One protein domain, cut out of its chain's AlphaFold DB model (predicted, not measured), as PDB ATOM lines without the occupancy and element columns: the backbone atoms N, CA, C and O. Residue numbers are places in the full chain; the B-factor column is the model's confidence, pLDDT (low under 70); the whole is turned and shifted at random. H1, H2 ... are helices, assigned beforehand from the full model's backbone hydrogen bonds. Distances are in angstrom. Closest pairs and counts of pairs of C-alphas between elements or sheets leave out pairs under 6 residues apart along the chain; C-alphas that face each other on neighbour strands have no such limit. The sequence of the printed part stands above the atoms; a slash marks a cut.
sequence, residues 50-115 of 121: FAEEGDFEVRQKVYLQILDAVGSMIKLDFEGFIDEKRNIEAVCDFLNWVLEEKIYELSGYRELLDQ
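Overview. This is residues 50 to 115 of the 121 residues of an uncharacterized protein of Geobacillus stearothermophilus (UniProt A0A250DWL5). Look first for one long helix, H1, and a shorter one, H2, whose first turns pack on the side of H1 around Gly 71; from there H2 runs away from H1 at a wide angle, like the stem of a slanted T. The link of residues 78 to 86 folds back from the end of H1 to the start of H2, and a tail with no named element, residues 101 to 115, continues from the far end of H2. The printed part has 66 residues with two named helices, H1 then H2, and no named strand; its class is all helix. The whole is loose, with a radius of gyration of the C-alphas of 14.8 A, and flat, spanning 40 by 33 by 17 A.

Arrangement. Begin with H1, residues 56 to 77, the longest helix. H2, residues 87 to 100, touches it, with 21 pairs of C-alphas within 8 A. Their closest C-alphas are those of Gly 71 and Asn 87, 4.1 A apart. Their lines stand about perpendicular, at 75 degrees, and their centres are 12.8 A apart. In H2 every O i to N i+4 pair is within hydrogen-bond range; in H1 17 of 18 are.

Along the chain. Find C-alpha 56 at (43.419, -44.636, -29.222); from there H1 runs 32.3 A to C-alpha 77 at (54.769, -20.018, -11.750). H2 runs 20.0 A and ends at C-alpha 100, at (36.705, -25.538, -6.068).

Size, cuts and confidence. The C-alphas farthest apart are those of Gly 54 and Ser 107, at 42.4 A. The printed part has no cut, and the link from H1 to H2 is short. Residues 52 to 58, of which 56 to 58 belong to H1, stand free, as do residues 96 to 101, of which 96 to 100 belong to H2. The mean pLDDT of the printed part is 81.0; look for values under 70 at residues 50 to 56, 79 to 83 and 115.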
ATOM      1  N   PHE A  50      43.619 -39.574 -39.085       52.84
ATOM      2  CA  PHE A  50      44.425 -40.679 -39.629       52.84
ATOM      3  C   PHE A  50      44.691 -41.808 -38.618       52.84
ATOM      4  O   PHE A  50      45.222 -42.855 -38.979       52.84
ATOM      5  N   ALA A  51      44.290 -41.606 -37.363       54.97
ATOM      6  CA  ALA A  51      44.440 -42.540 -36.261       54.97
ATOM      7  C   ALA A  51      43.248 -43.526 -36.230       54.97
ATOM      8  O   ALA A  51      42.347 -43.397 -35.388       54.97
ATOM      9  N   GLU A  52      43.191 -44.461 -37.192       51.53
ATOM     10  CA  GLU A  52      42.189 -45.547 -37.249       51.53
ATOM     11  C   GLU A  52      42.192 -46.411 -35.967       51.53
ATOM     12  O   GLU A  52      43.094 -46.317 -35.143       51.53
ATOM     13  N   GLU A  53      41.160 -47.243 -35.777       52.91
ATOM     14  CA  GLU A  53      40.702 -47.908 -34.535       52.91
ATOM     15  C   GLU A  53      41.753 -48.585 -33.611       52.91
ATOM     16  O   GLU A  53      41.433 -48.892 -32.465       52.91
ATOM     17  N   GLY A  54      43.012 -48.755 -34.030       53.50
ATOM     18  CA  GLY A  54      44.139 -49.163 -33.174       53.50
ATOM     19  C   GLY A  54      44.852 -48.025 -32.422       53.50
ATOM     20  O   GLY A  54      45.709 -48.287 -31.584       53.50
ATOM     21  N   ASP A  55      44.503 -46.768 -32.693       60.81
ATOM     22  CA  ASP A  55      45.355 -45.606 -32.405       60.81
ATOM     23  C   ASP A  55      44.827 -44.716 -31.254       60.81
ATOM     24  O   ASP A  55      45.230 -43.569 -31.037       60.81
ATOM     25  N   PHE A  56      43.909 -45.268 -30.451       66.75
ATOM     26  CA  PHE A  56      43.419 -44.636 -29.222       66.75
ATOM     27  C   PHE A  56      44.547 -44.406 -28.206       66.75
ATOM     28  O   PHE A  56      44.599 -43.351 -27.575       66.75
ATOM     29  N   GLU A  57      45.484 -45.351 -28.095       78.06
ATOM     30  CA  GLU A  57      46.637 -45.241 -27.198       78.06
ATOM     31  C   GLU A  57      47.582 -44.101 -27.614       78.06
ATOM     32  O   GLU A  57      48.116 -43.391 -26.762       78.06
ATOM     33  N   VAL A  58      47.767 -43.869 -28.917       76.94
ATOM     34  CA  VAL A  58      48.610 -42.769 -29.410       76.94
ATOM     35  C   VAL A  58      47.960 -41.423 -29.134       76.94
ATOM     36  O   VAL A  58      48.633 -40.536 -28.610       76.94
ATOM     37  N   ARG A  59      46.647 -41.278 -29.364       76.50
ATOM     38  CA  ARG A  59      45.918 -40.059 -28.965       76.50
ATOM     39  C   ARG A  59      46.087 -39.765 -27.475       76.50
ATOM     40  O   ARG A  59      46.386 -38.635 -27.102       76.50
ATOM     41  N   GLN A  60      45.955 -40.783 -26.623       81.50
ATOM     42  CA  GLN A  60      46.177 -40.636 -25.182       81.50
ATOM     43  C   GLN A  60      47.607 -40.197 -24.851       81.50
ATOM     44  O   GLN A  60      47.785 -39.295 -24.036       81.50
ATOM     45  N   LYS A  61      48.624 -40.786 -25.492       83.50
ATOM     46  CA  LYS A  61      50.030 -40.396 -25.294       83.50
ATOM     47  C   LYS A  61      50.285 -38.947 -25.697       83.50
ATOM     48  O   LYS A  61      50.966 -38.240 -24.961       83.50
ATOM     49  N   VAL A  62      49.704 -38.491 -26.805       83.12
ATOM     50  CA  VAL A  62      49.814 -37.092 -27.241       83.12
ATOM     51  C   VAL A  62      49.177 -36.151 -26.218       83.12
ATOM     52  O   VAL A  62      49.817 -35.192 -25.797       83.12
ATOM     53  N   TYR A  63      47.963 -36.450 -25.742       85.44
ATOM     54  CA  TYR A  63      47.343 -35.645 -24.685       85.44
ATOM     55  C   TYR A  63      48.183 -35.626 -23.406       85.44
ATOM     56  O   TYR A  63      48.358 -34.566 -22.813       85.44
ATOM     57  N   LEU A  64      48.762 -36.761 -23.007       89.56
ATOM     58  CA  LEU A  64      49.651 -36.819 -21.848       89.56
ATOM     59  C   LEU A  64      50.903 -35.954 -22.025       89.56
ATOM     60  O   LEU A  64      51.307 -35.307 -21.069       89.56
ATOM     61  N   GLN A  65      51.490 -35.892 -23.222       88.12
ATOM     62  CA  GLN A  65      52.634 -35.015 -23.496       88.12
ATOM     63  C   GLN A  65      52.261 -33.529 -23.422       88.12
ATOM     64  O   GLN A  65      53.033 -32.733 -22.891       88.12
ATOM     65  N   ILE A  66      51.071 -33.156 -23.903       89.31
ATOM     66  CA  ILE A  66      50.560 -31.784 -23.772       89.31
ATOM     67  C   ILE A  66      50.375 -31.438 -22.289       89.31
ATOM     68  O   ILE A  66      50.842 -30.395 -21.836       89.31
ATOM     69  N   LEU A  67      49.738 -32.322 -21.518       92.38
ATOM     70  CA  LEU A  67      49.523 -32.117 -20.083       92.38
ATOM     71  C   LEU A  67      50.839 -32.088 -19.296       92.38
ATOM     72  O   LEU A  67      50.959 -31.316 -18.351       92.38
ATOM     73  N   ASP A  68      51.834 -32.887 -19.684       92.06
ATOM     74  CA  ASP A  68      53.164 -32.869 -19.073       92.06
ATOM     75  C   ASP A  68      53.857 -31.512 -19.269       92.06
ATOM     76  O   ASP A  68      54.335 -30.918 -18.301       92.06
ATOM     77  N   ALA A  69      53.817 -30.966 -20.489       89.25
ATOM     78  CA  ALA A  69      54.350 -29.636 -20.778       89.25
ATOM     79  C   ALA A  69      53.615 -28.535 -19.989       89.25
ATOM     80  O   ALA A  69      54.257 -27.687 -19.370       89.25
ATOM     81  N   VAL A  70      52.277 -28.579 -19.952       90.25
ATOM     82  CA  VAL A  70      51.458 -27.632 -19.173       90.25
ATOM     83  C   VAL A  70      51.777 -27.727 -17.680       90.25
ATOM     84  O   VAL A  70      51.980 -26.706 -17.028       90.25
ATOM     85  N   GLY A  71      51.876 -28.940 -17.133       90.19
ATOM     86  CA  GLY A  71      52.219 -29.153 -15.729       90.19
ATOM     87  C   GLY A  71      53.608 -28.630 -15.376       90.19
ATOM     88  O   GLY A  71      53.771 -28.006 -14.330       90.19
ATOM     89  N   SER A  72      54.589 -28.802 -16.268       89.88
ATOM     90  CA  SER A  72      55.920 -28.216 -16.088       89.88
ATOM     91  C   SER A  72      55.874 -26.687 -16.028       89.88
ATOM     92  O   SER A  72      56.631 -26.106 -15.258       89.88
ATOM     93  N   MET A  73      55.013 -26.035 -16.817       87.25
ATOM     94  CA  MET A  73      54.841 -24.578 -16.771       87.25
ATOM     95  C   MET A  73      54.166 -24.129 -15.472       87.25
ATOM     96  O   MET A  73      54.663 -23.221 -14.817       87.25
ATOM     97  N   ILE A  74      53.089 -24.805 -15.053       88.06
ATOM     98  CA  ILE A  74      52.383 -24.498 -13.796       88.06
ATOM     99  C   ILE A  74      53.353 -24.532 -12.611       88.06
ATOM    100  O   ILE A  74      53.353 -23.620 -11.793       88.06
ATOM    101  N   LYS A  75      54.220 -25.549 -12.535       85.12
ATOM    102  CA  LYS A  75      55.203 -25.673 -11.446       85.12
ATOM    103  C   LYS A  75      56.178 -24.494 -11.359       85.12
ATOM    104  O   LYS A  75      56.627 -24.183 -10.263       85.12
ATOM    105  N   LEU A  76      56.509 -23.846 -12.479       82.44
ATOM    106  CA  LEU A  76      57.422 -22.696 -12.487       82.44
ATOM    107  C   LEU A  76      56.781 -21.435 -11.896       82.44
ATOM    108  O   LEU A  76      57.477 -20.646 -11.261       82.44
ATOM    109  N   ASP A  77      55.474 -21.260 -12.091       73.88
ATOM    110  CA  ASP A  77      54.769 -20.018 -11.750       73.88
ATOM    111  C   ASP A  77      54.030 -20.077 -10.406       73.88
ATOM    112  O   ASP A  77      53.552 -19.058  -9.903       73.88
ATOM    113  N   PHE A  78      53.913 -21.261  -9.809       70.50
ATOM    114  CA  PHE A  78      53.027 -21.495  -8.676       70.50
ATOM    115  C   PHE A  78      53.835 -21.993  -7.468       70.50
ATOM    116  O   PHE A  78      54.140 -23.176  -7.342       70.50
ATOM    117  N   GLU A  79      54.156 -21.078  -6.543       65.12
ATOM    118  CA  GLU A  79      55.070 -21.305  -5.401       65.12
ATOM    119  C   GLU A  79      54.677 -22.484  -4.477       65.12
ATOM    120  O   GLU A  79      55.505 -22.985  -3.718       65.12
ATOM    121  N   GLY A  80      53.426 -22.957  -4.535       62.88
ATOM    122  CA  GLY A  80      52.930 -24.107  -3.763       62.88
ATOM    123  C   GLY A  80      53.146 -25.480  -4.416       62.88
ATOM    124  O   GLY A  80      52.894 -26.509  -3.785       62.88
ATOM    125  N   PHE A  81      53.601 -25.523  -5.669       63.41
ATOM    126  CA  PHE A  81      53.794 -26.756  -6.425       63.41
ATOM    127  C   PHE A  81      55.235 -27.242  -6.317       63.41
ATOM    128  O   PHE A  81      56.069 -27.006  -7.182       63.41
ATOM    129  N   ILE A  82      55.508 -27.933  -5.210       61.44
ATOM    130  CA  ILE A  82      56.812 -28.525  -4.889       61.44
ATOM    131  C   ILE A  82      57.347 -29.330  -6.088       61.44
ATOM    132  O   ILE A  82      56.615 -30.110  -6.707       61.44
ATOM    133  N   ASP A  83      58.649 -29.191  -6.360       64.06
ATOM    134  CA  ASP A  83      59.388 -29.880  -7.431       64.06
ATOM    135  C   ASP A  83      59.205 -31.409  -7.455       64.06
ATOM    136  O   ASP A  83      59.396 -32.040  -8.494       64.06
ATOM    137  N   GLU A  84      58.780 -32.002  -6.342       73.06
ATOM    138  CA  GLU A  84      58.603 -33.441  -6.145       73.06
ATOM    139  C   GLU A  84      57.367 -34.029  -6.848       73.06
ATOM    140  O   GLU A  84      57.327 -35.235  -7.096       73.06
ATOM    141  N   LYS A  85      56.369 -33.207  -7.203       82.81
ATOM    142  CA  LYS A  85      55.167 -33.683  -7.907       82.81
ATOM    143  C   LYS A  85      55.439 -33.929  -9.388       82.81
ATOM    144  O   LYS A  85      56.144 -33.153 -10.046       82.81
ATOM    145  N   ARG A  86      54.823 -34.974  -9.946       90.75
ATOM    146  CA  ARG A  86      54.771 -35.185 -11.400       90.75
ATOM    147  C   ARG A  86      53.961 -34.063 -12.040       90.75
ATOM    148  O   ARG A  86      52.989 -33.583 -11.463       90.75
ATOM    149  N   ASN A  87      54.299 -33.698 -13.271       92.38
ATOM    150  CA  ASN A  87      53.611 -32.620 -13.987       92.38
ATOM    151  C   ASN A  87      52.094 -32.856 -14.089       92.38
ATOM    152  O   ASN A  87      51.313 -31.930 -13.903       92.38
ATOM    153  N   ILE A  88      51.660 -34.107 -14.276       93.75
ATOM    154  CA  ILE A  88      50.231 -34.455 -14.298       93.75
ATOM    155  C   ILE A  88      49.513 -34.194 -12.963       93.75
ATOM    156  O   ILE A  88      48.341 -33.830 -12.955       93.75
ATOM    157  N   GLU A  89      50.205 -34.344 -11.832       91.94
ATOM    158  CA  GLU A  89      49.654 -34.040 -10.506       91.94
ATOM    159  C   GLU A  89      49.533 -32.525 -10.324       91.94
ATOM    160  O   GLU A  89      48.522 -32.053  -9.816       91.94
ATOM    161  N   ALA A  90      50.510 -31.761 -10.831       90.56
ATOM    162  CA  ALA A  90      50.442 -30.302 -10.841       90.56
ATOM    163  C   ALA A  90      49.248 -29.782 -11.659       90.56
ATOM    164  O   ALA A  90      48.526 -28.895 -11.208       90.56
ATOM    165  N   VAL A  91      48.989 -30.383 -12.826       92.75
ATOM    166  CA  VAL A  91      47.782 -30.086 -13.612       92.75
ATOM    167  C   VAL A  91      46.514 -30.425 -12.828       92.75
ATOM    168  O   VAL A  91      45.588 -29.620 -12.796       92.75
ATOM    169  N   CYS A  92      46.460 -31.603 -12.200       93.06
ATOM    170  CA  CYS A  92      45.287 -32.051 -11.449       93.06
ATOM    171  C   CYS A  92      44.921 -31.076 -10.323       93.06
ATOM    172  O   CYS A  92      43.785 -30.619 -10.242       93.06
ATOM    173  N   ASP A  93      45.887 -30.709  -9.490       90.62
ATOM    174  CA  ASP A  93      45.669 -29.777  -8.386       90.62
ATOM    175  C   ASP A  93      45.278 -28.377  -8.880       90.62
ATOM    176  O   ASP A  93      44.414 -27.741  -8.279       90.62
ATOM    177  N   PHE A  94      45.873 -27.897  -9.980       91.00
ATOM    178  CA  PHE A  94      45.474 -26.628 -10.590       91.00
ATOM    179  C   PHE A  94      44.009 -26.664 -11.037       91.00
ATOM    180  O   PHE A  94      43.250 -25.742 -10.746       91.00
ATOM    181  N   LEU A  95      43.588 -27.744 -11.705       92.56
ATOM    182  CA  LEU A  95      42.195 -27.924 -12.113       92.56
ATOM    183  C   LEU A  95      41.261 -28.014 -10.904       92.56
ATOM    184  O   LEU A  95      40.209 -27.382 -10.914       92.56
ATOM    185  N   ASN A  96      41.652 -28.748  -9.860       92.69
ATOM    186  CA  ASN A  96      40.876 -28.837  -8.624       92.69
ATOM    187  C   ASN A  96      40.700 -27.455  -7.997       92.69
ATOM    188  O   ASN A  96      39.573 -27.070  -7.710       92.69
ATOM    189  N   TRP A  97      41.770 -26.668  -7.890       90.38
ATOM    190  CA  TRP A  97      41.703 -25.298  -7.388       90.38
ATOM    191  C   TRP A  97      40.776 -24.409  -8.233       90.38
ATOM    192  O   TRP A  97      39.902 -23.738  -7.687       90.38
ATOM    193  N   VAL A  98      40.900 -24.446  -9.567       90.88
ATOM    194  CA  VAL A  98      40.015 -23.699 -10.484       90.88
ATOM    195  C   VAL A  98      38.545 -24.081 -10.291       90.88
ATOM    196  O   VAL A  98      37.676 -23.207 -10.338       90.88
ATOM    197  N   LEU A  99      38.261 -25.370 -10.088       92.94
ATOM    198  CA  LEU A  99      36.907 -25.886  -9.910       92.94
ATOM    199  C   LEU A  99      36.327 -25.552  -8.529       92.94
ATOM    200  O   LEU A  99      35.189 -25.087  -8.453       92.94
ATOM    201  N   GLU A 100      37.096 -25.772  -7.464       94.56
ATOM    202  CA  GLU A 100      36.705 -25.538  -6.068       94.56
ATOM    203  C   GLU A 100      36.440 -24.053  -5.805       94.56
ATOM    204  O   GLU A 100      35.386 -23.697  -5.275       94.56
ATOM    205  N   GLU A 101      37.337 -23.183  -6.270       92.62
ATOM    206  CA  GLU A 101      37.206 -21.728  -6.135       92.62
ATOM    207  C   GLU A 101      36.292 -21.110  -7.205       92.62
ATOM    208  O   GLU A 101      36.088 -19.895  -7.231       92.62
ATOM    209  N   LYS A 102      35.730 -21.934  -8.105       92.12
ATOM    210  CA  LYS A 102      34.847 -21.504  -9.202       92.12
ATOM    211  C   LYS A 102      35.456 -20.380 -10.043       92.12
ATOM    212  O   LYS A 102      34.755 -19.485 -10.512       92.12
ATOM    213  N   ILE A 103      36.767 -20.431 -10.275       89.50
ATOM    214  CA  ILE A 103      37.497 -19.386 -11.013       89.50
ATOM    215  C   ILE A 103      36.938 -19.236 -12.428       89.50
ATOM    216  O   ILE A 103      36.809 -18.123 -12.929       89.50
ATOM    217  N   TYR A 104      36.514 -20.343 -13.037       88.19
ATOM    218  CA  TYR A 104      35.864 -20.365 -14.347       88.19
ATOM    219  C   TYR A 104      34.527 -19.596 -14.402       88.19
ATOM    220  O   TYR A 104      34.065 -19.258 -15.489       88.19
ATOM    221  N   GLU A 105      33.896 -19.293 -13.261       88.94
ATOM    222  CA  GLU A 105      32.675 -18.476 -13.187       88.94
ATOM    223  C   GLU A 105      32.986 -16.969 -13.076       88.94
ATOM    224  O   GLU A 105      32.100 -16.137 -13.289       88.94
ATOM    225  N   LEU A 106      34.234 -16.598 -12.759       87.81
ATOM    226  CA  LEU A 106      34.637 -15.209 -12.550       87.81
ATOM    227  C   LEU A 106      34.687 -14.417 -13.865       87.81
ATOM    228  O   LEU A 106      35.064 -14.916 -14.932       87.81
ATOM    229  N   SER A 107      34.341 -13.131 -13.763       80.69
ATOM    230  CA  SER A 107      34.446 -12.176 -14.871       80.69
ATOM    231  C   SER A 107      35.888 -12.112 -15.387       80.69
ATOM    232  O   SER A 107      36.822 -11.983 -14.596       80.69
ATOM    233  N   GLY A 108      36.066 -12.230 -16.703       78.25
ATOM    234  CA  GLY A 108      37.375 -12.297 -17.367       78.25
ATOM    235  C   GLY A 108      37.960 -13.707 -17.532       78.25
ATOM    236  O   GLY A 108      38.806 -13.889 -18.399       78.25
ATOM    237  N   TYR A 109      37.484 -14.707 -16.780       80.69
ATOM    238  CA  TYR A 109      37.906 -16.112 -16.927       80.69
ATOM    239  C   TYR A 109      36.870 -16.958 -17.655       80.69
ATOM    240  O   TYR A 109      37.230 -17.816 -18.460       80.69
ATOM    241  N   ARG A 110      35.583 -16.676 -17.423       80.50
ATOM    242  CA  ARG A 110      34.468 -17.361 -18.090       80.50
ATOM    243  C   ARG A 110      34.575 -17.330 -19.612       80.50
ATOM    244  O   ARG A 110      34.209 -18.289 -20.273       80.50
ATOM    245  N   GLU A 111      35.067 -16.224 -20.156       79.38
ATOM    246  CA  GLU A 111      35.205 -16.035 -21.599       79.38
ATOM    247  C   GLU A 111      36.387 -16.810 -22.188       79.38
ATOM    248  O   GLU A 111      36.466 -16.913 -23.401       79.38
ATOM    249  N   LEU A 112      37.305 -17.354 -21.379       78.31
ATOM    250  CA  LEU A 112      38.513 -18.041 -21.862       78.31
ATOM    251  C   LEU A 112      38.281 -19.521 -22.193       78.31
ATOM    252  O   LEU A 112      39.048 -20.105 -22.960       78.31
ATOM    253  N   LEU A 113      37.252 -20.126 -21.599       79.50
ATOM    254  CA  LEU A 113      36.917 -21.542 -21.731       79.50
ATOM    255  C   LEU A 113      35.712 -21.718 -22.660       79.50
ATOM    256  O   LEU A 113      34.886 -20.819 -22.785       79.50
ATOM    257  N   ASP A 114      35.632 -22.873 -23.322       74.25
ATOM    258  CA  ASP A 114      34.505 -23.266 -24.184       74.25
ATOM    259  C   ASP A 114      34.160 -22.274 -25.308       74.25
ATOM    260  O   ASP A 114      33.032 -22.240 -25.800       74.25
ATOM    261  N   GLN A 115      35.142 -21.487 -25.757       66.38
ATOM    262  CA  GLN A 115      34.997 -20.666 -26.954       66.38
ATOM    263  C   GLN A 115      34.789 -21.585 -28.165       66.38
ATOM    264  O   GLN A 115      35.736 -22.225 -28.638       66.38
TER     265      GLN A 115